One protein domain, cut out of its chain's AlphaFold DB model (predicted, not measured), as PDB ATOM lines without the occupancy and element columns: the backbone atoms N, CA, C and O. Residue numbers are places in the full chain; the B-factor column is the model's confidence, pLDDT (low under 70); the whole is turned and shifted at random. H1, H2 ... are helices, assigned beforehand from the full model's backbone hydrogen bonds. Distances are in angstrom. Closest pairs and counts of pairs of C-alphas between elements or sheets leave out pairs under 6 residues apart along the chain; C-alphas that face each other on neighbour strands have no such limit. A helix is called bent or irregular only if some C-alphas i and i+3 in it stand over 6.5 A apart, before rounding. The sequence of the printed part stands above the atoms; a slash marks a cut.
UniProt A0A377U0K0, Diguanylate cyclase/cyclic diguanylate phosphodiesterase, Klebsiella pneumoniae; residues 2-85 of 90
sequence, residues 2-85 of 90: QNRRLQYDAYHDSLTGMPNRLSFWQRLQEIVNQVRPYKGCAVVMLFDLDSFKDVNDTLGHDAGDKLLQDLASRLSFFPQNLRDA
ATOM      1  N   GLN A   2     145.713 209.257 143.512       61.50
ATOM      2  CA  GLN A   2     145.990 210.698 143.696       61.50
ATOM      3  C   GLN A   2     146.591 211.073 145.065       61.50
ATOM      4  O   GLN A   2     147.516 211.873 145.126       61.50
ATOM      5  N   ASN A   3     146.141 210.433 146.150       79.62
ATOM      6  CA  ASN A   3     146.625 210.725 147.505       79.62
ATOM      7  C   ASN A   3     148.124 210.388 147.694       79.62
ATOM      8  O   ASN A   3     148.860 211.175 148.272       79.62
ATOM      9  N   ARG A   4     148.618 209.282 147.112       84.81
ATOM     10  CA  ARG A   4     150.026 208.860 147.263       84.81
ATOM     11  C   ARG A   4     151.004 209.829 146.591       84.81
ATOM     12  O   ARG A   4     152.081 210.052 147.125       84.81
ATOM     13  N   ARG A   5     150.638 210.398 145.435       86.88
ATOM     14  CA  ARG A   5     151.489 211.371 144.733       86.88
ATOM     15  C   ARG A   5     151.532 212.703 145.470       86.88
ATOM     16  O   ARG A   5     152.614 213.191 145.734       86.88
ATOM     17  N   LEU A   6     150.377 213.195 145.922       87.88
ATOM     18  CA  LEU A   6     150.306 214.390 146.767       87.88
ATOM     19  C   LEU A   6     151.124 214.235 148.054       87.88
ATOM     20  O   LEU A   6     151.835 215.152 148.446       87.88
ATOM     21  N   GLN A   7     151.050 213.064 148.691       89.19
ATOM     22  CA  GLN A   7     151.889 212.756 149.846       89.19
ATOM     23  C   GLN A   7     153.373 212.737 149.478       89.19
ATOM     24  O   GLN A   7     154.169 213.327 150.194       89.19
ATOM     25  N   TYR A   8     153.757 212.093 148.377       90.69
ATOM     26  CA  TYR A   8     155.152 212.067 147.940       90.69
ATOM     27  C   TYR A   8     155.688 213.481 147.672       90.69
ATOM     28  O   TYR A   8     156.716 213.854 148.234       90.69
ATOM     29  N   ASP A   9     154.953 214.280 146.900       92.06
ATOM     30  CA  ASP A   9     155.324 215.640 146.500       92.06
ATOM     31  C   ASP A   9     155.396 216.601 147.705       92.06
ATOM     32  O   ASP A   9     156.182 217.544 147.707       92.06
ATOM     33  N   ALA A  10     154.634 216.343 148.776       94.06
ATOM     34  CA  ALA A  10     154.720 217.116 150.018       94.06
ATOM     35  C   ALA A  10     156.069 216.948 150.746       94.06
ATOM     36  O   ALA A  10     156.469 217.839 151.498       94.06
ATOM     37  N   TYR A  11     156.774 215.836 150.518       95.19
ATOM     38  CA  TYR A  11     158.004 215.476 151.234       95.19
ATOM     39  C   TYR A  11     159.240 215.341 150.333       95.19
ATOM     40  O   TYR A  11     160.347 215.184 150.853       95.19
ATOM     41  N   HIS A  12     159.096 215.444 149.011       95.50
ATOM     42  CA  HIS A  12     160.199 215.282 148.063       95.50
ATOM     43  C   HIS A  12     160.320 216.472 147.110       95.50
ATOM     44  O   HIS A  12     159.338 217.112 146.745       95.50
ATOM     45  N   ASP A  13     161.555 216.778 146.725       95.88
ATOM     46  CA  ASP A  13     161.892 217.740 145.685       95.88
ATOM     47  C   ASP A  13     161.513 217.166 144.313       95.88
ATOM     48  O   ASP A  13     161.876 216.039 143.971       95.88
ATOM     49  N   SER A  14     160.769 217.937 143.522       94.56
ATOM     50  CA  SER A  14     160.151 217.453 142.283       94.56
ATOM     51  C   SER A  14     161.151 217.145 141.168       94.56
ATOM     52  O   SER A  14     160.863 216.296 140.325       94.56
ATOM     53  N   LEU A  15     162.316 217.802 141.153       96.06
ATOM     54  CA  LEU A  15     163.321 217.599 140.110       96.06
ATOM     55  C   LEU A  15     164.241 216.413 140.418       96.06
ATOM     56  O   LEU A  15     164.566 215.643 139.516       96.06
ATOM     57  N   THR A  16     164.697 216.288 141.666       95.31
ATOM     58  CA  THR A  16     165.704 215.287 142.071       95.31
ATOM     59  C   THR A  16     165.100 214.046 142.713       95.31
ATOM     60  O   THR A  16     165.769 213.019 142.805       95.31
ATOM     61  N   GLY A  17     163.858 214.131 143.197       94.06
ATOM     62  CA  GLY A  17     163.220 213.077 143.979       94.06
ATOM     63  C   GLY A  17     163.811 212.890 145.379       94.06
ATOM     64  O   GLY A  17     163.401 211.964 146.069       94.06
ATOM     65  N   MET A  18     164.758 213.731 145.810       94.88
ATOM     66  CA  MET A  18     165.313 213.701 147.167       94.88
ATOM     67  C   MET A  18     164.314 214.267 148.183       94.88
ATOM     68  O   MET A  18     163.401 214.993 147.785       94.88
ATOM     69  N   PRO A  19     164.479 214.002 149.491       95.62
ATOM     70  CA  PRO A  19     163.753 214.727 150.525       95.62
ATOM     71  C   PRO A  19     163.823 216.243 150.303       95.62
ATOM     72  O   PRO A  19     164.880 216.799 149.999       95.62
ATOM     73  N   ASN A  20     162.694 216.932 150.440       95.88
ATOM     74  CA  ASN A  20     162.664 218.391 150.359       95.88
ATOM     75  C   ASN A  20     163.084 219.033 151.694       95.88
ATOM     76  O   ASN A  20     163.326 218.358 152.699       95.88
ATOM     77  N   ARG A  21     163.134 220.368 151.713       95.38
ATOM     78  CA  ARG A  21     163.548 221.134 152.893       95.38
ATOM     79  C   ARG A  21     162.704 220.835 154.135       95.38
ATOM     80  O   ARG A  21     163.233 220.849 155.243       95.38
ATOM     81  N   LEU A  22     161.406 220.569 153.972       95.00
ATOM     82  CA  LEU A  22     160.526 220.204 155.086       95.00
ATOM     83  C   LEU A  22     160.970 218.876 155.708       95.00
ATOM     84  O   LEU A  22     161.180 218.810 156.920       95.00
ATOM     85  N   SER A  23     161.173 217.855 154.876       95.06
ATOM     86  CA  SER A  23     161.648 216.535 155.301       95.06
ATOM     87  C   SER A  23     163.017 216.608 155.977       95.06
ATOM     88  O   SER A  23     163.218 215.994 157.023       95.06
ATOM     89  N   PHE A  24     163.936 217.424 155.446       95.31
ATOM     90  CA  PHE A  24     165.242 217.662 156.066       95.31
ATOM     91  C   PHE A  24     165.120 218.185 157.501       95.31
ATOM     92  O   PHE A  24     165.747 217.643 158.408       95.31
ATOM     93  N   TRP A  25     164.303 219.217 157.727       95.50
ATOM     94  CA  TRP A  25     164.135 219.802 159.060       95.50
ATOM     95  C   TRP A  25     163.502 218.828 160.050       95.50
ATOM     96  O   TRP A  25     163.968 218.732 161.186       95.50
ATOM     97  N   GLN A  26     162.484 218.081 159.612       95.56
ATOM     98  CA  GLN A  26     161.875 217.027 160.425       95.56
ATOM     99  C   GLN A  26     162.927 215.993 160.833       95.56
ATOM    100  O   GLN A  26     163.078 215.687 162.018       95.56
ATOM    101  N   ARG A  27     163.736 215.536 159.874       94.50
ATOM    102  CA  ARG A  27     164.778 214.543 160.122       94.50
ATOM    103  C   ARG A  27     165.907 215.069 161.010       94.50
ATOM    104  O   ARG A  27     166.372 214.359 161.900       94.50
ATOM    105  N   LEU A  28     166.330 216.316 160.820       94.56
ATOM    106  CA  LEU A  28     167.338 216.954 161.665       94.56
ATOM    107  C   LEU A  28     166.850 217.071 163.114       94.56
ATOM    108  O   LEU A  28     167.603 216.774 164.042       94.56
ATOM    109  N   GLN A  29     165.587 217.448 163.318       95.12
ATOM    110  CA  GLN A  29     164.989 217.526 164.649       95.12
ATOM    111  C   GLN A  29     164.960 216.153 165.339       95.12
ATOM    112  O   GLN A  29     165.281 216.059 166.526       95.12
ATOM    113  N   GLU A  30     164.634 215.082 164.611       94.62
ATOM    114  CA  GLU A  30     164.718 213.710 165.126       94.62
ATOM    115  C   GLU A  30     166.142 213.352 165.564       94.62
ATOM    116  O   GLU A  30     166.334 212.877 166.684       94.62
ATOM    117  N   ILE A  31     167.142 213.623 164.719       93.69
ATOM    118  CA  ILE A  31     168.552 213.331 165.009       93.69
ATOM    119  C   ILE A  31     169.013 214.090 166.260       93.69
ATOM    120  O   ILE A  31     169.596 213.492 167.165       93.69
ATOM    121  N   VAL A  32     168.707 215.388 166.361       94.25
ATOM    122  CA  VAL A  32     169.054 216.212 167.531       94.25
ATOM    123  C   VAL A  32     168.418 215.653 168.806       94.25
ATOM    124  O   VAL A  32     169.094 215.525 169.829       94.25
ATOM    125  N   ASN A  33     167.143 215.265 168.750       95.00
ATOM    126  CA  ASN A  33     166.438 214.682 169.892       95.00
ATOM    127  C   ASN A  33     167.002 213.316 170.308       95.00
ATOM    128  O   ASN A  33     166.980 212.995 171.495       95.00
ATOM    129  N   GLN A  34     167.535 212.534 169.366       93.75
ATOM    130  CA  GLN A  34     168.168 211.243 169.646       93.75
ATOM    131  C   GLN A  34     169.542 211.389 170.304       93.75
ATOM    132  O   GLN A  34     169.857 210.626 171.212       93.75
ATOM    133  N   VAL A  35     170.366 212.353 169.878       94.31
ATOM    134  CA  VAL A  35     171.744 212.495 170.390       94.31
ATOM    135  C   VAL A  35     171.829 213.296 171.692       94.31
ATOM    136  O   VAL A  35     172.739 213.072 172.495       94.31
ATOM    137  N   ARG A  36     170.871 214.202 171.939       91.50
ATOM    138  CA  ARG A  36     170.855 215.102 173.105       91.50
ATOM    139  C   ARG A  36     170.933 214.379 174.464       91.50
ATOM    140  O   ARG A  36     171.717 214.836 175.296       91.50
ATOM    141  N   PRO A  37     170.206 213.271 174.725       94.94
ATOM    142  CA  PRO A  37     170.273 212.567 176.011       94.94
ATOM    143  C   PRO A  37     171.639 211.935 176.303       94.94
ATOM    144  O   PRO A  37     172.021 211.797 177.462       94.94
ATOM    145  N   TYR A  38     172.391 211.579 175.258       94.94
ATOM    146  CA  TYR A  38     173.646 210.829 175.368       94.94
ATOM    147  C   TYR A  38     174.893 211.710 175.242       94.94
ATOM    148  O   TYR A  38     175.993 211.189 175.084       94.94
ATOM    149  N   LYS A  39     174.736 213.045 175.282       91.38
ATOM    150  CA  LYS A  39     175.809 214.015 174.979       91.38
ATOM    151  C   LYS A  39     176.481 213.750 173.620       91.38
ATOM    152  O   LYS A  39     177.668 214.021 173.449       91.38
ATOM    153  N   GLY A  40     175.728 213.202 172.665       92.12
ATOM    154  CA  GLY A  40     176.191 213.015 171.294       92.12
ATOM    155  C   GLY A  40     176.173 214.326 170.505       92.12
ATOM    156  O   GLY A  40     175.711 215.360 170.991       92.12
ATOM    157  N   CYS A  41     176.651 214.274 169.264       91.12
ATOM    158  CA  CYS A  41     176.630 215.406 168.342       91.12
ATOM    159  C   CYS A  41     175.908 215.048 167.039       91.12
ATOM    160  O   CYS A  41     175.876 213.889 166.626       91.12
ATOM    161  N   ALA A  42     175.331 216.065 166.404       91.31
ATOM    162  CA  ALA A  42     174.834 216.010 165.037       91.31
ATOM    163  C   ALA A  42     175.705 216.930 164.177       91.31
ATOM    164  O   ALA A  42     176.111 217.999 164.635       91.31
ATOM    165  N   VAL A  43     175.984 216.518 162.943       92.38
ATOM    166  CA  VAL A  43     176.763 217.299 161.974       92.38
ATOM    167  C   VAL A  43     175.867 217.603 160.784       92.38
ATOM    168  O   VAL A  43     175.212 216.706 160.258       92.38
ATOM    169  N   VAL A  44     175.854 218.865 160.360       93.94
ATOM    170  CA  VAL A  44     175.194 219.300 159.127       93.94
ATOM    171  C   VAL A  44     176.274 219.709 158.138       93.94
ATOM    172  O   VAL A  44     177.161 220.491 158.474       93.94
ATOM    173  N   MET A  45     176.194 219.170 156.924       93.25
ATOM    174  CA  MET A  45     177.063 219.536 155.813       93.25
ATOM    175  C   MET A  45     176.249 220.330 154.799       93.25
ATOM    176  O   MET A  45     175.186 219.883 154.374       93.25
ATOM    177  N   LEU A  46     176.767 221.491 154.412       93.38
ATOM    178  CA  LEU A  46     176.269 222.265 153.286       93.38
ATOM    179  C   LEU A  46     177.398 222.372 152.268       93.38
ATOM    180  O   LEU A  46     178.544 222.626 152.636       93.38
ATOM    181  N   PHE A  47     177.065 222.159 151.005       93.25
ATOM    182  CA  PHE A  47     177.975 222.322 149.882       93.25
ATOM    183  C   PHE A  47     177.191 222.899 148.705       93.25
ATOM    184  O   PHE A  47     175.966 222.775 148.654       93.25
ATOM    185  N   ASP A  48     177.909 223.525 147.782       93.88
ATOM    186  CA  ASP A  48     177.353 224.104 146.565       93.88
ATOM    187  C   ASP A  48     178.076 223.540 145.336       93.88
ATOM    188  O   ASP A  48     179.143 222.930 145.456       93.88
ATOM    189  N   LEU A  49     177.472 223.695 144.160       95.44
ATOM    190  CA  LEU A  49     178.090 223.324 142.891       95.44
ATOM    191  C   LEU A  49     178.844 224.520 142.304       95.44
ATOM    192  O   LEU A  49     178.237 225.467 141.802       95.44
ATOM    193  N   ASP A  50     180.172 224.433 142.293       96.06
ATOM    194  CA  ASP A  50     181.020 225.448 141.671       96.06
ATOM    195  C   ASP A  50     180.640 225.668 140.199       96.06
ATOM    196  O   ASP A  50     180.473 224.723 139.427       96.06
ATOM    197  N   SER A  51     180.544 226.938 139.794       95.38
ATOM    198  CA  SER A  51     180.247 227.347 138.409       95.38
ATOM    199  C   SER A  51     178.941 226.764 137.835       95.38
ATOM    200  O   SER A  51     178.781 226.661 136.620       95.38
ATOM    201  N   PHE A  52     177.961 226.413 138.678       96.75
ATOM    202  CA  PHE A  52     176.671 225.890 138.209       96.75
ATOM    203  C   PHE A  52     175.929 226.863 137.275       96.75
ATOM    204  O   PHE A  52     175.244 226.449 136.339       96.75
ATOM    205  N   LYS A  53     176.092 228.174 137.490       96.31
ATOM    206  CA  LYS A  53     175.554 229.203 136.593       96.31
ATOM    207  C   LYS A  53     176.133 229.090 135.180       96.31
ATOM    208  O   LYS A  53     175.368 229.166 134.227       96.31
ATOM    209  N   ASP A  54     177.432 228.839 135.047       98.19
ATOM    210  CA  ASP A  54     178.096 228.737 133.743       98.19
ATOM    211  C   ASP A  54     177.582 227.531 132.950       98.19
ATOM    212  O   ASP A  54     177.438 227.610 131.730       98.19
ATOM    213  N   VAL A  55     177.234 226.434 133.635       97.81
ATOM    214  CA  VAL A  55     176.560 225.280 133.018       97.81
ATOM    215  C   VAL A  55     175.215 225.698 132.430       97.81
ATOM    216  O   VAL A  55     174.952 225.406 131.265       97.81
ATOM    217  N   ASN A  56     174.389 226.418 133.193       97.81
ATOM    218  CA  ASN A  56     173.098 226.908 132.702       97.81
ATOM    219  C   ASN A  56     173.264 227.892 131.537       97.81
ATOM    220  O   ASN A  56     172.562 227.777 130.536       97.81
ATOM    221  N   ASP A  57     174.199 228.833 131.652       98.31
ATOM    222  CA  ASP A  57     174.404 229.890 130.661       98.31
ATOM    223  C   ASP A  57     175.018 229.335 129.353       98.31
ATOM    224  O   ASP A  57     174.734 229.851 128.273       98.31
ATOM    225  N   THR A  58     175.820 228.262 129.427       98.12
ATOM    226  CA  THR A  58     176.505 227.660 128.265       98.12
ATOM    227  C   THR A  58     175.709 226.525 127.618       98.12
ATOM    228  O   THR A  58     175.713 226.387 126.395       98.12
ATOM    229  N   LEU A  59     175.059 225.680 128.424       97.69
ATOM    230  CA  LEU A  59     174.419 224.432 127.978       97.69
ATOM    231  C   LEU A  59     172.891 224.435 128.149       97.69
ATOM    232  O   LEU A  59     172.228 223.496 127.710       97.69
ATOM    233  N   GLY A  60     172.327 225.489 128.745       98.12
ATOM    234  CA  GLY A  60     170.898 225.638 128.997       98.12
ATOM    235  C   GLY A  60     170.435 225.034 130.328       98.12
ATOM    236  O   GLY A  60     171.110 224.209 130.945       98.12
ATOM    237  N   HIS A  61     169.239 225.438 130.761       97.44
ATOM    238  CA  HIS A  61     168.644 224.997 132.027       97.44
ATOM    239  C   HIS A  61     168.396 223.487 132.094       97.44
ATOM    240  O   HIS A  61     168.627 222.893 133.140       97.44
ATOM    241  N   ASP A  62     168.025 222.847 130.982       98.06
ATOM    242  CA  ASP A  62     167.830 221.391 130.935       98.06
ATOM    243  C   ASP A  62     169.120 220.631 131.297       98.06
ATOM    244  O   ASP A  62     169.081 219.588 131.956       98.06
ATOM    245  N   ALA A  63     170.285 221.166 130.910       98.00
ATOM    246  CA  ALA A  63     171.580 220.598 131.271       98.00
ATOM    247  C   ALA A  63     171.894 220.800 132.762       98.00
ATOM    248  O   ALA A  63     172.400 219.880 133.410       98.00
ATOM    249  N   GLY A  64     171.556 221.964 133.325       98.00
ATOM    250  CA  GLY A  64     171.655 222.210 134.765       98.00
ATOM    251  C   GLY A  64     170.743 221.291 135.578       98.00
ATOM    252  O   GLY A  64     171.180 220.691 136.561       98.00
ATOM    253  N   ASP A  65     169.507 221.096 135.131       98.00
ATOM    254  CA  ASP A  65     168.554 220.183 135.753       98.00
ATOM    255  C   ASP A  65     169.058 218.739 135.729       98.00
ATOM    256  O   ASP A  65     169.018 218.036 136.746       98.00
ATOM    257  N   LYS A  66     169.620 218.315 134.592       98.00
ATOM    258  CA  LYS A  66     170.243 216.998 134.458       98.00
ATOM    259  C   LYS A  66     171.449 216.836 135.387       98.00
ATOM    260  O   LYS A  66     171.584 215.793 136.027       98.00
ATOM    261  N   LEU A  67     172.288 217.863 135.519       97.56
ATOM    262  CA  LEU A  67     173.413 217.864 136.454       97.56
ATOM    263  C   LEU A  67     172.944 217.699 137.909       97.56
ATOM    264  O   LEU A  67     173.525 216.907 138.651       97.56
ATOM    265  N   LEU A  68     171.870 218.386 138.315       97.06
ATOM    266  CA  LEU A  68     171.291 218.241 139.655       97.06
ATOM    267  C   LEU A  68     170.717 216.838 139.893       97.06
ATOM    268  O   LEU A  68     170.912 216.267 140.967       97.06
ATOM    269  N   GLN A  69     170.047 216.256 138.898       97.12
ATOM    270  CA  GLN A  69     169.560 214.873 138.963       97.12
ATOM    271  C   GLN A  69     170.708 213.864 139.095       97.12
ATOM    272  O   GLN A  69     170.630 212.932 139.899       97.12
ATOM    273  N   ASP A  70     171.792 214.057 138.345       96.94
ATOM    274  CA  ASP A  70     172.964 213.186 138.409       96.94
ATOM    275  C   ASP A  70     173.702 213.335 139.747       96.94
ATOM    276  O   ASP A  70     174.144 212.336 140.317       96.94
ATOM    277  N   LEU A  71     173.788 214.551 140.299       95.44
ATOM    278  CA  LEU A  71     174.295 214.780 141.652       95.44
ATOM    279  C   LEU A  71     173.451 214.028 142.690       95.44
ATOM    280  O   LEU A  71     174.004 213.285 143.499       95.44
ATOM    281  N   ALA A  72     172.125 214.168 142.642       94.31
ATOM    282  CA  ALA A  72     171.214 213.460 143.539       94.31
ATOM    283  C   ALA A  72     171.393 211.935 143.453       94.31
ATOM    284  O   ALA A  72     171.475 211.249 144.476       94.31
ATOM    285  N   SER A  73     171.544 211.405 142.235       94.50
ATOM    286  CA  SER A  73     171.838 209.990 142.010       94.50
ATOM    287  C   SER A  73     173.177 209.572 142.624       94.50
ATOM    288  O   SER A  73     173.246 208.539 143.287       94.50
ATOM    289  N   ARG A  74     174.236 210.380 142.505       93.69
ATOM    290  CA  ARG A  74     175.545 210.087 143.120       93.69
ATOM    291  C   ARG A  74     175.487 210.093 144.648       93.69
ATOM    292  O   ARG A  74     176.101 209.241 145.285       93.69
ATOM    293  N   LEU A  75     174.707 210.996 145.240       91.69
ATOM    294  CA  LEU A  75     174.490 211.058 146.691       91.69
ATOM    295  C   LEU A  75     173.696 209.853 147.218       91.69
ATOM    296  O   LEU A  75     173.740 209.557 148.412       91.69
ATOM    297  N   SER A  76     173.046 209.083 146.340       86.69
ATOM    298  CA  SER A  76     172.435 207.812 146.724       86.69
ATOM    299  C   SER A  76     173.455 206.759 147.168       86.69
ATOM    300  O   SER A  76     173.050 205.703 147.618       86.69
ATOM    301  N   PHE A  77     174.772 206.972 147.140       88.12
ATOM    302  CA  PHE A  77     175.679 206.000 147.767       88.12
ATOM    303  C   PHE A  77     175.538 205.957 149.305       88.12
ATOM    304  O   PHE A  77     175.841 204.933 149.919       88.12
ATOM    305  N   PHE A  78     175.068 207.043 149.935       88.19
ATOM    306  CA  PHE A  78     174.921 207.115 151.389       88.19
ATOM    307  C   PHE A  78     173.940 206.057 151.920       88.19
ATOM    308  O   PHE A  78     173.022 205.664 151.205       88.19
ATOM    309  N   PRO A  79     174.082 205.586 153.170       89.50
ATOM    310  CA  PRO A  79     173.099 204.689 153.768       89.50
ATOM    311  C   PRO A  79     171.743 205.395 153.931       89.50
ATOM    312  O   PRO A  79     171.679 206.620 154.049       89.50
ATOM    313  N   GLN A  80     170.648 204.624 153.938       84.94
ATOM    314  CA  GLN A  80     169.279 205.158 153.877       84.94
ATOM    315  C   GLN A  80     169.003 206.235 154.937       84.94
ATOM    316  O   GLN A  80     168.486 207.297 154.616       84.94
ATOM    317  N   ASN A  81     169.450 206.007 156.176       82.50
ATOM    318  CA  ASN A  81     169.269 206.940 157.289       82.50
ATOM    319  C   ASN A  81     169.874 208.328 157.036       82.50
ATOM    320  O   ASN A  81     169.397 209.296 157.628       82.50
ATOM    321  N   LEU A  82     170.928 208.397 156.216       84.50
ATOM    322  CA  LEU A  82     171.571 209.636 155.805       84.50
ATOM    323  C   LEU A  82     170.921 210.198 154.538       84.50
ATOM    324  O   LEU A  82     170.707 211.399 154.490       84.50
ATOM    325  N   ARG A  83     170.526 209.359 153.564       87.00
ATOM    326  CA  ARG A  83     169.789 209.809 152.362       87.00
ATOM    327  C   ARG A  83     168.505 210.558 152.710       87.00
ATOM    328  O   ARG A  83     168.231 211.584 152.099       87.00
ATOM    329  N   ASP A  84     167.772 210.085 153.718       88.25
ATOM    330  CA  ASP A  84     166.538 210.719 154.208       88.25
ATOM    331  C   ASP A  84     166.788 212.119 154.811       88.25
ATOM    332  O   ASP A  84     165.855 212.892 155.022       88.25
ATOM    333  N   ALA A  85     168.053 212.446 155.092       88.75
ATOM    334  CA  ALA A  85     168.518 213.720 155.628       88.75
ATOM    335  C   ALA A  85     169.316 214.551 154.603       88.75
ATOM    336  O   ALA A  85     169.943 215.536 154.989       88.75
TER     337      ALA A  85
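This is residues 2 to 85 of the 90 residues of the protein "Diguanylate cyclase/cyclic diguanylate phosphodiesterase" of Klebsiella pneumoniae (UniProt A0A377U0K0). The model is a loose, open frame stretched along one axis: H2 runs out to one end of the length, a long stretch with no named element, residues 39 to 51, comes back along it, and H3 and H4 make a corner at the other end. H4 then heads back toward the middle, where the short H5 lies, and residues 2 to 7 of H1 stick out of the frame like a stem. The printed part has 84 residues with five named helices, H1 to H5 in chain order, and no named strand; its class is all helix. It is loose, with a radius of gyration of the C-alphas of 15.8 A, and flat, spanning 50 by 37 by 20 A.

Begin with H1, residues 2 to 11, whose residues 2 to 7 stand free. Next look at H2, residues 21 to 38: it is close to H1 but not clearly touching, and the closest C-alphas, those of Tyr 11 and Ser 23, are 5.6 A apart. H1 and H2 run the same way at a steep tilt of 60 degrees. Go on to H3, residues 52 to 59, which is apart from H2. H3 and H4, residues 61 to 75, touch, and their closest C-alphas, those of Asn 56 and Gly 64, are 5.3 A apart; H4 touches H3 with residues 61 to 64 alone. These two run opposite ways at a steep tilt of 49 degrees. H5, residues 80 to 83, is close to H4 but not clearly touching, with the closest C-alphas, those of Leu 75 and Arg 83, 7.5 A apart. H2 is apart from both H4 and H5. In H3 and H4 every O i to N i+4 pair is within hydrogen-bond range; in H1 it is 5 of 6 and in H2 12 of 14, while H5 is too short for such a pair.

Find C-alpha 2 at (145.990, 210.698, 143.696); from there H1 runs 15.0 A to Tyr 11. H2 goes from Arg 21 to Tyr 38, 26.7 A, ending at (173.646, 210.829, 175.368). It is irregular, but only just: C-alphas 34 and 37 are 6.8 A apart. H3 covers 10.6 A from Phe 52 to Leu 59, and H4 21.1 A from His 61 to Leu 75. H5 ends at C-alpha 83, (169.789, 209.809, 152.362).

The two C-alphas farthest apart are those of Pro 37 and Thr 58, at 50.5 A. The printed part has no cut. The link from H2 to H3 is long, with 13 residues. The mean pLDDT of the printed part is 93.2, and residue 2 alone is under 70.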